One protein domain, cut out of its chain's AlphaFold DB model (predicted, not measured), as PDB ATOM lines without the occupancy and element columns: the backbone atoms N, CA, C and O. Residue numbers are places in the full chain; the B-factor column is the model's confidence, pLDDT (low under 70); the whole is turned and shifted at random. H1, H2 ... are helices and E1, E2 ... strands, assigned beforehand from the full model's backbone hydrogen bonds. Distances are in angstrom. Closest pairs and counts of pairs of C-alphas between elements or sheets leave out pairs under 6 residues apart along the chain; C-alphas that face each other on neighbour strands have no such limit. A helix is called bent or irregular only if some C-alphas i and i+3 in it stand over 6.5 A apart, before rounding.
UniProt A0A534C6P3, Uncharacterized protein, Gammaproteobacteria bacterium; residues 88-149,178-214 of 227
ATOM      1  N   ASN A  88      28.198  35.110  39.400       90.31
ATOM      2  CA  ASN A  88      29.204  34.093  39.114       90.31
ATOM      3  C   ASN A  88      28.621  32.677  39.115       90.31
ATOM      4  O   ASN A  88      29.219  31.773  38.536       90.31
ATOM      5  N   GLU A  89      27.519  32.452  39.825       92.69
ATOM      6  CA  GLU A  89      26.937  31.128  40.014       92.69
ATOM      7  C   GLU A  89      25.460  31.198  40.374       92.69
ATOM      8  O   GLU A  89      24.946  32.210  40.850       92.69
ATOM      9  N   LEU A  90      24.781  30.073  40.188       94.31
ATOM     10  CA  LEU A  90      23.413  29.895  40.641       94.31
ATOM     11  C   LEU A  90      23.220  28.465  41.136       94.31
ATOM     12  O   LEU A  90      23.735  27.513  40.544       94.31
ATOM     13  N   GLN A  91      22.447  28.313  42.212       93.50
ATOM     14  CA  GLN A  91      22.005  26.994  42.642       93.50
ATOM     15  C   GLN A  91      21.065  26.418  41.594       93.50
ATOM     16  O   GLN A  91      19.996  26.977  41.345       93.50
ATOM     17  N   TYR A  92      21.432  25.280  41.023       92.00
ATOM     18  CA  TYR A  92      20.584  24.583  40.078       92.00
ATOM     19  C   TYR A  92      19.538  23.770  40.833       92.00
ATOM     20  O   TYR A  92      19.860  22.887  41.630       92.00
ATOM     21  N   ARG A  93      18.266  24.080  40.595       90.31
ATOM     22  CA  ARG A  93      17.129  23.430  41.246       90.31
ATOM     23  C   ARG A  93      16.253  22.755  40.202       90.31
ATOM     24  O   ARG A  93      15.965  23.322  39.152       90.31
ATOM     25  N   SER A  94      15.812  21.538  40.507       84.00
ATOM     26  CA  SER A  94      14.848  20.804  39.680       84.00
ATOM     27  C   SER A  94      13.414  21.300  39.881       84.00
ATOM     28  O   SER A  94      12.617  21.274  38.949       84.00
ATOM     29  N   ALA A  95      13.083  21.768  41.087       85.94
ATOM     30  CA  ALA A  95      11.768  22.308  41.411       85.94
ATOM     31  C   ALA A  95      11.683  23.822  41.124       85.94
ATOM     32  O   ALA A  95      12.663  24.541  41.357       85.94
ATOM     33  N   PRO A  96      10.513  24.329  40.683       85.12
ATOM     34  CA  PRO A  96      10.298  25.758  40.507       85.12
ATOM     35  C   PRO A  96      10.510  26.570  41.795       85.12
ATOM     36  O   PRO A  96      10.228  26.107  42.899       85.12
ATOM     37  N   GLY A  97      10.975  27.808  41.656       89.81
ATOM     38  CA  GLY A  97      11.207  28.735  42.757       89.81
ATOM     39  C   GLY A  97      11.542  30.146  42.273       89.81
ATOM     40  O   GLY A  97      11.445  30.454  41.087       89.81
ATOM     41  N   ALA A  98      11.982  31.006  43.198       90.31
ATOM     42  CA  ALA A  98      12.244  32.429  42.944       90.31
ATOM     43  C   ALA A  98      13.216  32.710  41.778       90.31
ATOM     44  O   ALA A  98      13.136  33.758  41.143       90.31
ATOM     45  N   PHE A  99      14.118  31.773  41.479       93.31
ATOM     46  CA  PHE A  99      15.117  31.898  40.416       93.31
ATOM     47  C   PHE A  99      14.810  31.066  39.164       93.31
ATOM     48  O   PHE A  99      15.657  30.982  38.281       93.31
ATOM     49  N   SER A 100      13.616  30.480  39.021       94.31
ATOM     50  CA  SER A 100      13.304  29.638  37.854       94.31
ATOM     51  C   SER A 100      13.438  30.368  36.521       94.31
ATOM     52  O   SER A 100      14.019  29.824  35.591       94.31
ATOM     53  N   ALA A 101      12.969  31.616  36.425       93.94
ATOM     54  CA  ALA A 101      13.131  32.409  35.203       93.94
ATOM     55  C   ALA A 101      14.612  32.681  34.876       93.94
ATOM     56  O   ALA A 101      15.000  32.667  33.711       93.94
ATOM     57  N   TYR A 102      15.437  32.872  35.909       95.94
ATOM     58  CA  TYR A 102      16.882  33.045  35.778       95.94
ATOM     59  C   TYR A 102      17.530  31.759  35.262       95.94
ATOM     60  O   TYR A 102      18.190  31.777  34.226       95.94
ATOM     61  N   GLN A 103      17.282  30.629  35.927       96.81
ATOM     62  CA  GLN A 103      17.835  29.333  35.539       96.81
ATOM     63  C   GLN A 103      17.434  28.953  34.107       96.81
ATOM     64  O   GLN A 103      18.298  28.623  33.300       96.81
ATOM     65  N   ASN A 104      16.151  29.096  33.757       96.88
ATOM     66  CA  ASN A 104      15.651  28.783  32.418       96.88
ATOM     67  C   ASN A 104      16.335  29.628  31.339       96.88
ATOM     68  O   ASN A 104      16.632  29.118  30.259       96.88
ATOM     69  N   LYS A 105      16.608  30.908  31.618       97.56
ATOM     70  CA  LYS A 105      17.345  31.765  30.686       97.56
ATOM     71  C   LYS A 105      18.781  31.275  30.497       97.56
ATOM     72  O   LYS A 105      19.230  31.178  29.355       97.56
ATOM     73  N   LEU A 106      19.478  30.948  31.587       97.50
ATOM     74  CA  LEU A 106      20.842  30.419  31.530       97.50
ATOM     75  C   LEU A 106      20.911  29.108  30.736       97.50
ATOM     76  O   LEU A 106      21.808  28.941  29.912       97.50
ATOM     77  N   ASP A 107      19.949  28.206  30.943       96.94
ATOM     78  CA  ASP A 107      19.855  26.938  30.215       96.94
ATOM     79  C   ASP A 107      19.570  27.151  28.722       96.94
ATOM     80  O   ASP A 107      20.287  26.605  27.879       96.94
ATOM     81  N   ALA A 108      18.577  27.984  28.389       97.12
ATOM     82  CA  ALA A 108      18.181  28.263  27.008       97.12
ATOM     83  C   ALA A 108      19.316  28.895  26.190       97.12
ATOM     84  O   ALA A 108      19.499  28.569  25.020       97.12
ATOM     85  N   MET A 109      20.100  29.773  26.815       97.25
ATOM     86  CA  MET A 109      21.224  30.447  26.167       97.25
ATOM     87  C   MET A 109      22.552  29.689  26.292       97.25
ATOM     88  O   MET A 109      23.566  30.105  25.721       97.25
ATOM     89  N   GLN A 110      22.569  28.575  27.033       96.19
ATOM     90  CA  GLN A 110      23.783  27.832  27.375       96.19
ATOM     91  C   GLN A 110      24.847  28.755  27.996       96.19
ATOM     92  O   GLN A 110      26.009  28.725  27.584       96.19
ATOM     93  N   TRP A 111      24.445  29.618  28.933       95.94
ATOM     94  CA  TRP A 111      25.297  30.621  29.593       95.94
ATOM     95  C   TRP A 111      26.025  30.107  30.837       95.94
ATOM     96  O   TRP A 111      26.734  30.856  31.500       95.94
ATOM     97  N   TRP A 112      25.905  28.822  31.149       96.75
ATOM     98  CA  TRP A 112      26.762  28.177  32.138       96.75
ATOM     99  C   TRP A 112      28.211  28.094  31.648       96.75
ATOM    100  O   TRP A 112      28.488  28.151  30.444       96.75
ATOM    101  N   LEU A 113      29.139  27.941  32.587       94.94
ATOM    102  CA  LEU A 113      30.486  27.487  32.281       94.94
ATOM    103  C   LEU A 113      30.468  25.970  32.101       94.94
ATOM    104  O   LEU A 113      29.874  25.252  32.907       94.94
ATOM    105  N   TYR A 114      31.144  25.492  31.062       95.06
ATOM    106  CA  TYR A 114      31.226  24.072  30.742       95.06
ATOM    107  C   TYR A 114      32.669  23.582  30.794       95.06
ATOM    108  O   TYR A 114      33.600  24.330  30.485       95.06
ATOM    109  N   ALA A 115      32.838  22.324  31.192       91.50
ATOM    110  CA  ALA A 115      34.121  21.626  31.196       91.50
ATOM    111  C   ALA A 115      34.451  20.993  29.830       91.50
ATOM    112  O   ALA A 115      35.552  20.484  29.637       91.50
ATOM    113  N   ASP A 116      33.504  21.012  28.887       86.88
ATOM    114  CA  ASP A 116      33.607  20.365  27.584       86.88
ATOM    115  C   ASP A 116      33.063  21.235  26.439       86.88
ATOM    116  O   ASP A 116      32.091  21.978  26.592       86.88
ATOM    117  N   ALA A 117      33.642  21.066  25.246       82.56
ATOM    118  CA  ALA A 117      33.214  21.758  24.027       82.56
ATOM    119  C   ALA A 117      31.763  21.432  23.618       82.56
ATOM    120  O   ALA A 117      31.093  22.247  22.980       82.56
ATOM    121  N   GLY A 118      31.272  20.245  23.993       86.31
ATOM    122  CA  GLY A 118      29.905  19.793  23.739       86.31
ATOM    123  C   GLY A 118      28.854  20.475  24.615       86.31
ATOM    124  O   GLY A 118      27.664  20.300  24.360       86.31
ATOM    125  N   LYS A 119      29.272  21.270  25.613       90.12
ATOM    126  CA  LYS A 119      28.399  21.948  26.583       90.12
ATOM    127  C   LYS A 119      27.481  20.968  27.320       90.12
ATOM    128  O   LYS A 119      26.309  21.246  27.571       90.12
ATOM    129  N   THR A 120      28.016  19.801  27.663       88.88
ATOM    130  CA  THR A 120      27.265  18.726  28.328       88.88
ATOM    131  C   THR A 120      27.519  18.670  29.834       88.88
ATOM    132  O   THR A 120      26.663  18.203  30.583       88.88
ATOM    133  N   GLN A 121      28.650  19.201  30.302       92.44
ATOM    134  CA  GLN A 121      29.095  19.146  31.691       92.44
ATOM    135  C   GLN A 121      29.287  20.555  32.251       92.44
ATOM    136  O   GLN A 121      30.295  21.216  32.001       92.44
ATOM    137  N   LYS A 122      28.303  21.025  33.023       95.81
ATOM    138  CA  LYS A 122      28.388  22.305  33.740       95.81
ATOM    139  C   LYS A 122      29.463  22.215  34.826       95.81
ATOM    140  O   LYS A 122      29.511  21.235  35.567       95.81
ATOM    141  N   VAL A 123      30.280  23.255  34.959       95.56
ATOM    142  CA  VAL A 123      31.286  23.346  36.027       95.56
ATOM    143  C   VAL A 123      30.590  23.648  37.355       95.56
ATOM    144  O   VAL A 123      29.831  24.614  37.461       95.56
ATOM    145  N   GLY A 124      30.828  22.808  38.363       95.38
ATOM    146  CA  GLY A 124      30.317  23.010  39.718       95.38
ATOM    147  C   GLY A 124      31.050  24.136  40.449       95.38
ATOM    148  O   GLY A 124      32.252  24.324  40.266       95.38
ATOM    149  N   SER A 125      30.329  24.875  41.289       92.00
ATOM    150  CA  SER A 125      30.925  25.862  42.191       92.00
ATOM    151  C   SER A 125      31.597  25.196  43.392       92.00
ATOM    152  O   SER A 125      31.133  24.177  43.902       92.00
ATOM    153  N   THR A 126      32.668  25.816  43.886       89.12
ATOM    154  CA  THR A 126      33.335  25.440  45.139       89.12
ATOM    155  C   THR A 126      32.669  26.042  46.382       89.12
ATOM    156  O   THR A 126      33.006  25.645  47.496       89.12
ATOM    157  N   PHE A 127      31.718  26.970  46.220       84.50
ATOM    158  CA  PHE A 127      31.069  27.697  47.318       84.50
ATOM    159  C   PHE A 127      29.764  27.058  47.815       84.50
ATOM    160  O   PHE A 127      29.234  27.466  48.849       84.50
ATOM    161  N   GLY A 128      29.248  26.027  47.139       83.12
ATOM    162  CA  GLY A 128      28.046  25.335  47.596       83.12
ATOM    163  C   GLY A 128      27.656  24.121  46.761       83.12
ATOM    164  O   GLY A 128      27.789  24.104  45.539       83.12
ATOM    165  N   ASN A 129      27.105  23.100  47.420       88.62
ATOM    166  CA  ASN A 129      26.593  21.922  46.725       88.62
ATOM    167  C   ASN A 129      25.389  22.280  45.836       88.62
ATOM    168  O   ASN A 129      24.457  22.968  46.266       88.62
ATOM    169  N   GLY A 130      25.398  21.783  44.599       92.12
ATOM    170  CA  GLY A 130      24.359  22.051  43.603       92.12
ATOM    171  C   GLY A 130      24.418  23.448  42.978       92.12
ATOM    172  O   GLY A 130      23.508  23.801  42.230       92.12
ATOM    173  N   TYR A 131      25.451  24.244  43.261       95.31
ATOM    174  CA  TYR A 131      25.722  25.487  42.541       95.31
ATOM    175  C   TYR A 131      26.590  25.208  41.319       95.31
ATOM    176  O   TYR A 131      27.524  24.411  41.378       95.31
ATOM    177  N   TYR A 132      26.285  25.889  40.219       96.50
ATOM    178  CA  TYR A 132      27.052  25.812  38.982       96.50
ATOM    179  C   TYR A 132      27.497  27.197  38.550       96.50
ATOM    180  O   TYR A 132      26.791  28.187  38.761       96.50
ATOM    181  N   ILE A 133      28.669  27.240  37.930       94.81
ATOM    182  CA  ILE A 133      29.299  28.473  37.485       94.81
ATOM    183  C   ILE A 133      28.579  29.008  36.252       94.81
ATOM    184  O   ILE A 133      28.308  28.281  35.293       94.81
ATOM    185  N   ILE A 134      28.289  30.299  36.276       94.19
ATOM    186  CA  ILE A 134      27.793  31.055  35.134       94.19
ATOM    187  C   ILE A 134      29.008  31.589  34.376       94.19
ATOM    188  O   ILE A 134      29.912  32.175  34.970       94.19
ATOM    189  N   ASN A 135      29.024  31.423  33.055       91.31
ATOM    190  CA  ASN A 135      29.978  32.125  32.213       91.31
ATOM    191  C   ASN A 135      29.491  33.573  32.064       91.31
ATOM    192  O   ASN A 135      28.688  33.891  31.196       91.31
ATOM    193  N   ASN A 136      29.955  34.453  32.943       86.81
ATOM    194  CA  ASN A 136      29.620  35.877  32.940       86.81
ATOM    195  C   ASN A 136      30.567  36.715  32.058       86.81
ATOM    196  O   ASN A 136      30.705  37.922  32.257       86.81
ATOM    197  N   THR A 137      31.233  36.085  31.086       83.94
ATOM    198  CA  THR A 137      32.122  36.774  30.147       83.94
ATOM    199  C   THR A 137      31.364  37.278  28.920       83.94
ATOM    200  O   THR A 137      30.296  36.773  28.555       83.94
ATOM    201  N   LEU A 138      31.995  38.214  28.209       84.62
ATOM    202  CA  LEU A 138      31.507  38.751  26.933       84.62
ATOM    203  C   LEU A 138      31.553  37.727  25.778       84.62
ATOM    204  O   LEU A 138      31.140  38.042  24.665       84.62
ATOM    205  N   PHE A 139      32.086  36.519  26.006       87.00
ATOM    206  CA  PHE A 139      32.134  35.457  24.995       87.00
ATOM    207  C   PHE A 139      30.835  34.657  24.918       87.00
ATOM    208  O   PHE A 139      30.657  33.849  24.005       87.00
ATOM    209  N   THR A 140      29.913  34.857  25.861       90.75
ATOM    210  CA  THR A 140      28.605  34.212  25.800       90.75
ATOM    211  C   THR A 140      27.783  34.691  24.598       90.75
ATOM    212  O   THR A 140      27.889  35.846  24.186       90.75
ATOM    213  N   PRO A 141      26.974  33.805  23.981       93.56
ATOM    214  CA  PRO A 141      26.136  34.195  22.855       93.56
ATOM    215  C   PRO A 141      25.143  35.267  23.295       93.56
ATOM    216  O   PRO A 141      24.543  35.150  24.362       93.56
ATOM    217  N   LYS A 142      24.942  36.273  22.449       95.31
ATOM    218  CA  LYS A 142      23.921  37.291  22.676       95.31
ATOM    219  C   LYS A 142      22.528  36.704  22.469       95.31
ATOM    220  O   LYS A 142      22.330  35.871  21.583       95.31
ATOM    221  N   ASP A 143      21.570  37.137  23.274       96.62
ATOM    222  CA  ASP A 143      20.162  36.822  23.062       96.62
ATOM    223  C   ASP A 143      19.527  37.705  21.971       96.62
ATOM    224  O   ASP A 143      20.188  38.527  21.334       96.62
ATOM    225  N   SER A 144      18.221  37.543  21.743       97.00
ATOM    226  CA  SER A 144      17.468  38.329  20.754       97.00
ATOM    227  C   SER A 144      17.438  39.836  21.037       97.00
ATOM    228  O   SER A 144      17.107  40.613  20.146       97.00
ATOM    229  N   SER A 145      17.750  40.257  22.263       96.19
ATOM    230  CA  SER A 145      17.867  41.659  22.668       96.19
ATOM    231  C   SER A 145      19.304  42.181  22.565       96.19
ATOM    232  O   SER A 145      19.545  43.353  22.849       96.19
ATOM    233  N   GLY A 146      20.247  41.346  22.115       94.88
ATOM    234  CA  GLY A 146      21.661  41.686  21.990       94.88
ATOM    235  C   GLY A 146      22.448  41.548  23.294       94.88
ATOM    236  O   GLY A 146      23.627  41.917  23.311       94.88
ATOM    237  N   ASP A 147      21.834  41.010  24.349       92.62
ATOM    238  CA  ASP A 147      22.443  40.892  25.673       92.62
ATOM    239  C   ASP A 147      23.244  39.602  25.778       92.62
ATOM    240  O   ASP A 147      22.740  38.524  25.458       92.62
ATOM    241  N   ASP A 148      24.485  39.709  26.239       92.06
ATOM    242  CA  ASP A 148      25.229  38.554  26.730       92.06
ATOM    243  C   ASP A 148      24.789  38.190  28.165       92.06
ATOM    244  O   ASP A 148      23.858  38.786  28.723       92.06
ATOM    245  N   ALA A 149      25.423  37.179  28.768       92.19
ATOM    246  CA  ALA A 149      25.030  36.712  30.092       92.19
ATOM    247  C   ALA A 149      25.087  37.827  31.147       92.19
ATOM    248  O   ALA A 149      24.132  37.989  31.910       92.19
ATOM    249  N   TRP A 178      38.789  39.182  39.322       70.44
ATOM    250  CA  TRP A 178      39.582  39.827  38.268       70.44
ATOM    251  C   TRP A 178      40.187  38.826  37.266       70.44
ATOM    252  O   TRP A 178      40.767  39.227  36.260       70.44
ATOM    253  N   ARG A 179      40.070  37.526  37.556       73.38
ATOM    254  CA  ARG A 179      40.533  36.398  36.745       73.38
ATOM    255  C   ARG A 179      39.621  35.183  36.965       73.38
ATOM    256  O   ARG A 179      38.912  35.173  37.974       73.38
ATOM    257  N   PRO A 180      39.659  34.145  36.112       79.81
ATOM    258  CA  PRO A 180      38.925  32.927  36.402       79.81
ATOM    259  C   PRO A 180      39.508  32.263  37.651       79.81
ATOM    260  O   PRO A 180      40.726  32.236  37.847       79.81
ATOM    261  N   TYR A 181      38.621  31.768  38.508       83.31
ATOM    262  CA  TYR A 181      38.968  31.107  39.770       83.31
ATOM    263  C   TYR A 181      38.727  29.589  39.732       83.31
ATOM    264  O   TYR A 181      38.973  28.894  40.713       83.31
ATOM    265  N   VAL A 182      38.232  29.092  38.596       89.56
ATOM    266  CA  VAL A 182      38.070  27.676  38.268       89.56
ATOM    267  C   VAL A 182      38.400  27.468  36.796       89.56
ATOM    268  O   VAL A 182      38.267  28.389  35.979       89.56
ATOM    269  N   ASP A 183      38.799  26.247  36.466       90.94
ATOM    270  CA  ASP A 183      39.016  25.831  35.089       90.94
ATOM    271  C   ASP A 183      37.670  25.669  34.365       90.94
ATOM    272  O   ASP A 183      36.689  25.182  34.932       90.94
ATOM    273  N   GLY A 184      37.615  26.068  33.097       90.75
ATOM    274  CA  GLY A 184      36.454  25.842  32.233       90.75
ATOM    275  C   GLY A 184      36.606  26.532  30.885       90.75
ATOM    276  O   GLY A 184      37.527  27.313  30.699       90.75
ATOM    277  N   ASP A 185      35.726  26.260  29.925       90.81
ATOM    278  CA  ASP A 185      35.751  26.913  28.606       90.81
ATOM    279  C   ASP A 185      35.130  28.324  28.674       90.81
ATOM    280  O   ASP A 185      33.991  28.572  28.257       90.81
ATOM    281  N   TRP A 186      35.870  29.261  29.273       88.06
ATOM    282  CA  TRP A 186      35.438  30.647  29.468       88.06
ATOM    283  C   TRP A 186      35.272  31.386  28.132       88.06
ATOM    284  O   TRP A 186      34.335  32.173  27.981       88.06
ATOM    285  N   GLN A 187      36.125  31.092  27.145       86.81
ATOM    286  CA  GLN A 187      36.084  31.679  25.798       86.81
ATOM    287  C   GLN A 187      35.083  31.017  24.839       86.81
ATOM    288  O   GLN A 187      34.837  31.558  23.760       86.81
ATOM    289  N   ARG A 188      34.489  29.878  25.214       87.31
ATOM    290  CA  ARG A 188      33.552  29.090  24.392       87.31
ATOM    291  C   ARG A 188      34.145  28.635  23.059       87.31
ATOM    292  O   ARG A 188      33.444  28.588  22.046       87.31
ATOM    293  N   ASN A 189      35.436  28.326  23.054       87.00
ATOM    294  CA  ASN A 189      36.168  27.881  21.868       87.00
ATOM    295  C   ASN A 189      36.485  26.374  21.903       87.00
ATOM    296  O   ASN A 189      37.199  25.881  21.031       87.00
ATOM    297  N   GLY A 190      35.948  25.651  22.889       86.69
ATOM    298  CA  GLY A 190      36.173  24.225  23.095       86.69
ATOM    299  C   GLY A 190      37.473  23.892  23.826       86.69
ATOM    300  O   GLY A 190      37.785  22.711  23.976       86.69
ATOM    301  N   VAL A 191      38.225  24.896  24.286       87.00
ATOM    302  CA  VAL A 191      39.469  24.723  25.041       87.00
ATOM    303  C   VAL A 191      39.258  25.198  26.471       87.00
ATOM    304  O   VAL A 191      38.836  26.323  26.716       87.00
ATOM    305  N   VAL A 192      39.591  24.338  27.432       87.38
ATOM    306  CA  VAL A 192      39.533  24.689  28.852       87.38
ATOM    307  C   VAL A 192      40.588  25.751  29.166       87.38
ATOM    308  O   VAL A 192      41.790  25.548  28.987       87.38
ATOM    309  N   ASP A 193      40.116  26.882  29.666       85.50
ATOM    310  CA  ASP A 193      40.913  27.977  30.187       85.50
ATOM    311  C   ASP A 193      41.314  27.667  31.637       85.50
ATOM    312  O   ASP A 193      40.465  27.596  32.528       85.50
ATOM    313  N   LEU A 194      42.616  27.473  31.874       85.56
ATOM    314  CA  LEU A 194      43.148  27.120  33.193       85.56
ATOM    315  C   LEU A 194      43.293  28.358  34.087       85.56
ATOM    316  O   LEU A 194      43.924  29.341  33.687       85.56
ATOM    317  N   GLN A 195      42.832  28.282  35.338       82.19
ATOM    318  CA  GLN A 195      42.920  29.385  36.310       82.19
ATOM    319  C   GLN A 195      44.363  29.882  36.520       82.19
ATOM    320  O   GLN A 195      44.620  31.073  36.726       82.19
ATOM    321  N   ALA A 196      45.331  28.964  36.442       79.44
ATOM    322  CA  ALA A 196      46.743  29.238  36.675       79.44
ATOM    323  C   ALA A 196      47.434  29.879  35.459       79.44
ATOM    324  O   ALA A 196      48.562  30.353  35.587       79.44
ATOM    325  N   ASN A 197      46.785  29.914  34.287       75.44
ATOM    326  CA  ASN A 197      47.399  30.408  33.061       75.44
ATOM    327  C   ASN A 197      47.332  31.947  32.980       75.44
ATOM    328  O   ASN A 197      46.242  32.508  32.842       75.44
ATOM    329  N   PRO A 198      48.473  32.662  32.988       65.94
ATOM    330  CA  PRO A 198      48.496  34.126  32.960       65.94
ATOM    331  C   PRO A 198      47.875  34.733  31.687       65.94
ATOM    332  O   PRO A 198      47.332  35.836  31.733       65.94
ATOM    333  N   THR A 199      47.880  34.007  30.563       63.09
ATOM    334  CA  THR A 199      47.252  34.459  29.305       63.09
ATOM    335  C   THR A 199      45.730  34.501  29.423       63.09
ATOM    336  O   THR A 199      45.089  35.441  28.945       63.09
ATOM    337  N   THR A 200      45.153  33.514  30.109       60.69
ATOM    338  CA  THR A 200      43.729  33.478  30.438       60.69
ATOM    339  C   THR A 200      43.386  34.642  31.374       60.69
ATOM    340  O   THR A 200      42.425  35.357  31.113       60.69
ATOM    341  N   GLN A 201      44.212  34.941  32.385       57.34
ATOM    342  CA  GLN A 201      43.967  36.032  33.348       57.34
ATOM    343  C   GLN A 201      43.895  37.429  32.695       57.34
ATOM    344  O   GLN A 201      43.063  38.242  33.088       57.34
ATOM    345  N   LEU A 202      44.695  37.709  31.659       48.69
ATOM    346  CA  LEU A 202      44.678  39.004  30.952       48.69
ATOM    347  C   LEU A 202      43.448  39.200  30.061       48.69
ATOM    348  O   LEU A 202      42.866  40.283  30.042       48.69
ATOM    349  N   ARG A 203      43.003  38.143  29.368       51.62
ATOM    350  CA  ARG A 203      41.722  38.148  28.631       51.62
ATOM    351  C   ARG A 203      40.533  38.286  29.583       51.62
ATOM    352  O   ARG A 203      39.461  38.736  29.175       51.62
ATOM    353  N   SER A 204      40.786  37.959  30.852       47.91
ATOM    354  CA  SER A 204      39.829  37.965  31.937       47.91
ATOM    355  C   SER A 204      39.718  39.258  32.739       47.91
ATOM    356  O   SER A 204      38.679  39.585  33.293       47.91
ATOM    357  N   ALA A 205      40.759  40.080  32.758       39.56
ATOM    358  CA  ALA A 205      40.728  41.346  33.488       39.56
ATOM    359  C   ALA A 205      39.740  42.372  32.886       39.56
ATOM    360  O   ALA A 205      39.275  43.278  33.577       39.56
ATOM    361  N   THR A 206      39.344  42.207  31.618       45.75
ATOM    362  CA  THR A 206      38.321  43.034  30.947       45.75
ATOM    363  C   THR A 206      36.926  42.903  31.595       45.75
ATOM    364  O   THR A 206      36.052  43.742  31.365       45.75
ATOM    365  N   TRP A 207      36.713  41.888  32.441       50.25
ATOM    366  CA  TRP A 207      35.416  41.471  32.993       50.25
ATOM    367  C   TRP A 207      34.837  42.427  34.041       50.25
ATOM    368  O   TRP A 207      33.632  42.676  34.046       50.25
ATOM    369  N   ALA A 208      35.683  43.059  34.863       40.28
ATOM    370  CA  ALA A 208      35.238  44.012  35.888       40.28
ATOM    371  C   ALA A 208      34.634  45.306  35.298       40.28
ATOM    372  O   ALA A 208      33.928  46.040  35.988       40.28
ATOM    373  N   THR A 209      34.877  45.592  34.013       41.16
ATOM    374  CA  THR A 209      34.363  46.804  33.351       41.16
ATOM    375  C   THR A 209      32.968  46.645  32.742       41.16
ATOM    376  O   THR A 209      32.322  47.654  32.462       41.16
ATOM    377  N   GLY A 210      32.466  45.415  32.568       40.28
ATOM    378  CA  GLY A 210      31.114  45.157  32.049       40.28
ATOM    379  C   GLY A 210      30.020  45.581  33.032       40.28
ATOM    380  O   GLY A 210      29.134  46.351  32.672       40.28
ATOM    381  N   ALA A 211      30.168  45.217  34.312       39.41
ATOM    382  CA  ALA A 211      29.253  45.622  35.387       39.41
ATOM    383  C   ALA A 211      29.145  47.156  35.558       39.41
ATOM    384  O   ALA A 211      28.143  47.662  36.058       39.41
ATOM    385  N   ILE A 212      30.156  47.910  35.104       40.22
ATOM    386  CA  ILE A 212      30.193  49.381  35.146       40.22
ATOM    387  C   ILE A 212      29.495  50.014  33.921       40.22
ATOM    388  O   ILE A 212      29.029  51.151  34.009       40.22
ATOM    389  N   ARG A 213      29.366  49.305  32.785       41.44
ATOM    390  CA  ARG A 213      28.709  49.838  31.569       41.44
ATOM    391  C   ARG A 213      27.196  49.978  31.705       41.44
ATOM    392  O   ARG A 213      26.609  50.786  30.992       41.44
ATOM    393  N   ALA A 214      26.572  49.268  32.639       38.12
ATOM    394  CA  ALA A 214      25.131  49.296  32.865       38.12
ATOM    395  C   ALA A 214      24.647  50.534  33.648       38.12
ATOM    396  O   ALA A 214      23.770  50.427  34.503       38.12
TER     397      ALA A 214
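What this domain is: This is residues 88 to 149 and 178 to 214 of the 227 residues of an uncharacterized protein of Gammaproteobacteria bacterium (UniProt A0A534C6P3). There is little regular structure here: a body of loops, with the short strand pair E1 and E2 and helix H1 toward one end and helix H2 at the other. The 99 printed residues run E1, H1, E2, H2; the sheet E1 - E2 is antiparallel. The class is mostly helix, though named elements hold only 32 residues. The whole is compact, radius of gyration of the C-alphas 13.4 A, spanning 40 by 29 by 25 A.

Where its parts are: Find E1, residues 89 to 91, from C-alpha 89 at (26.937, 31.128, 40.014), and E2, residues 131 to 133. H1, residues 100 to 109, runs 14.1 A. H2, residues 198 to 213, runs 25.3 A to (28.709, 49.838, 31.569); it is irregular, only just: C-alphas 205 and 208 are 6.6 A apart.

How they stand to each other: Look at N 90 and O 132, within hydrogen-bond range at 3.1 A; E1 and E2 stand at 155 degrees. The closest C-alphas of E1 and H1, Leu 90 and Gln 103, are 7.6 A apart. H2 is apart from E1 and H1. In H1 every O i to N i+4 pair is within range; in H2 5 of 12, and 9 of 13 O i to N i+3.

The domain as a whole: The farthest C-alphas, Pro 96 and Pro 198, are 39.8 A apart. Residues 150 to 177 are cut out, leaving 17.0 A between C-alphas 149 and 178. The link H1 to E2 is long. Residues 198 to 214 have pLDDT under 70.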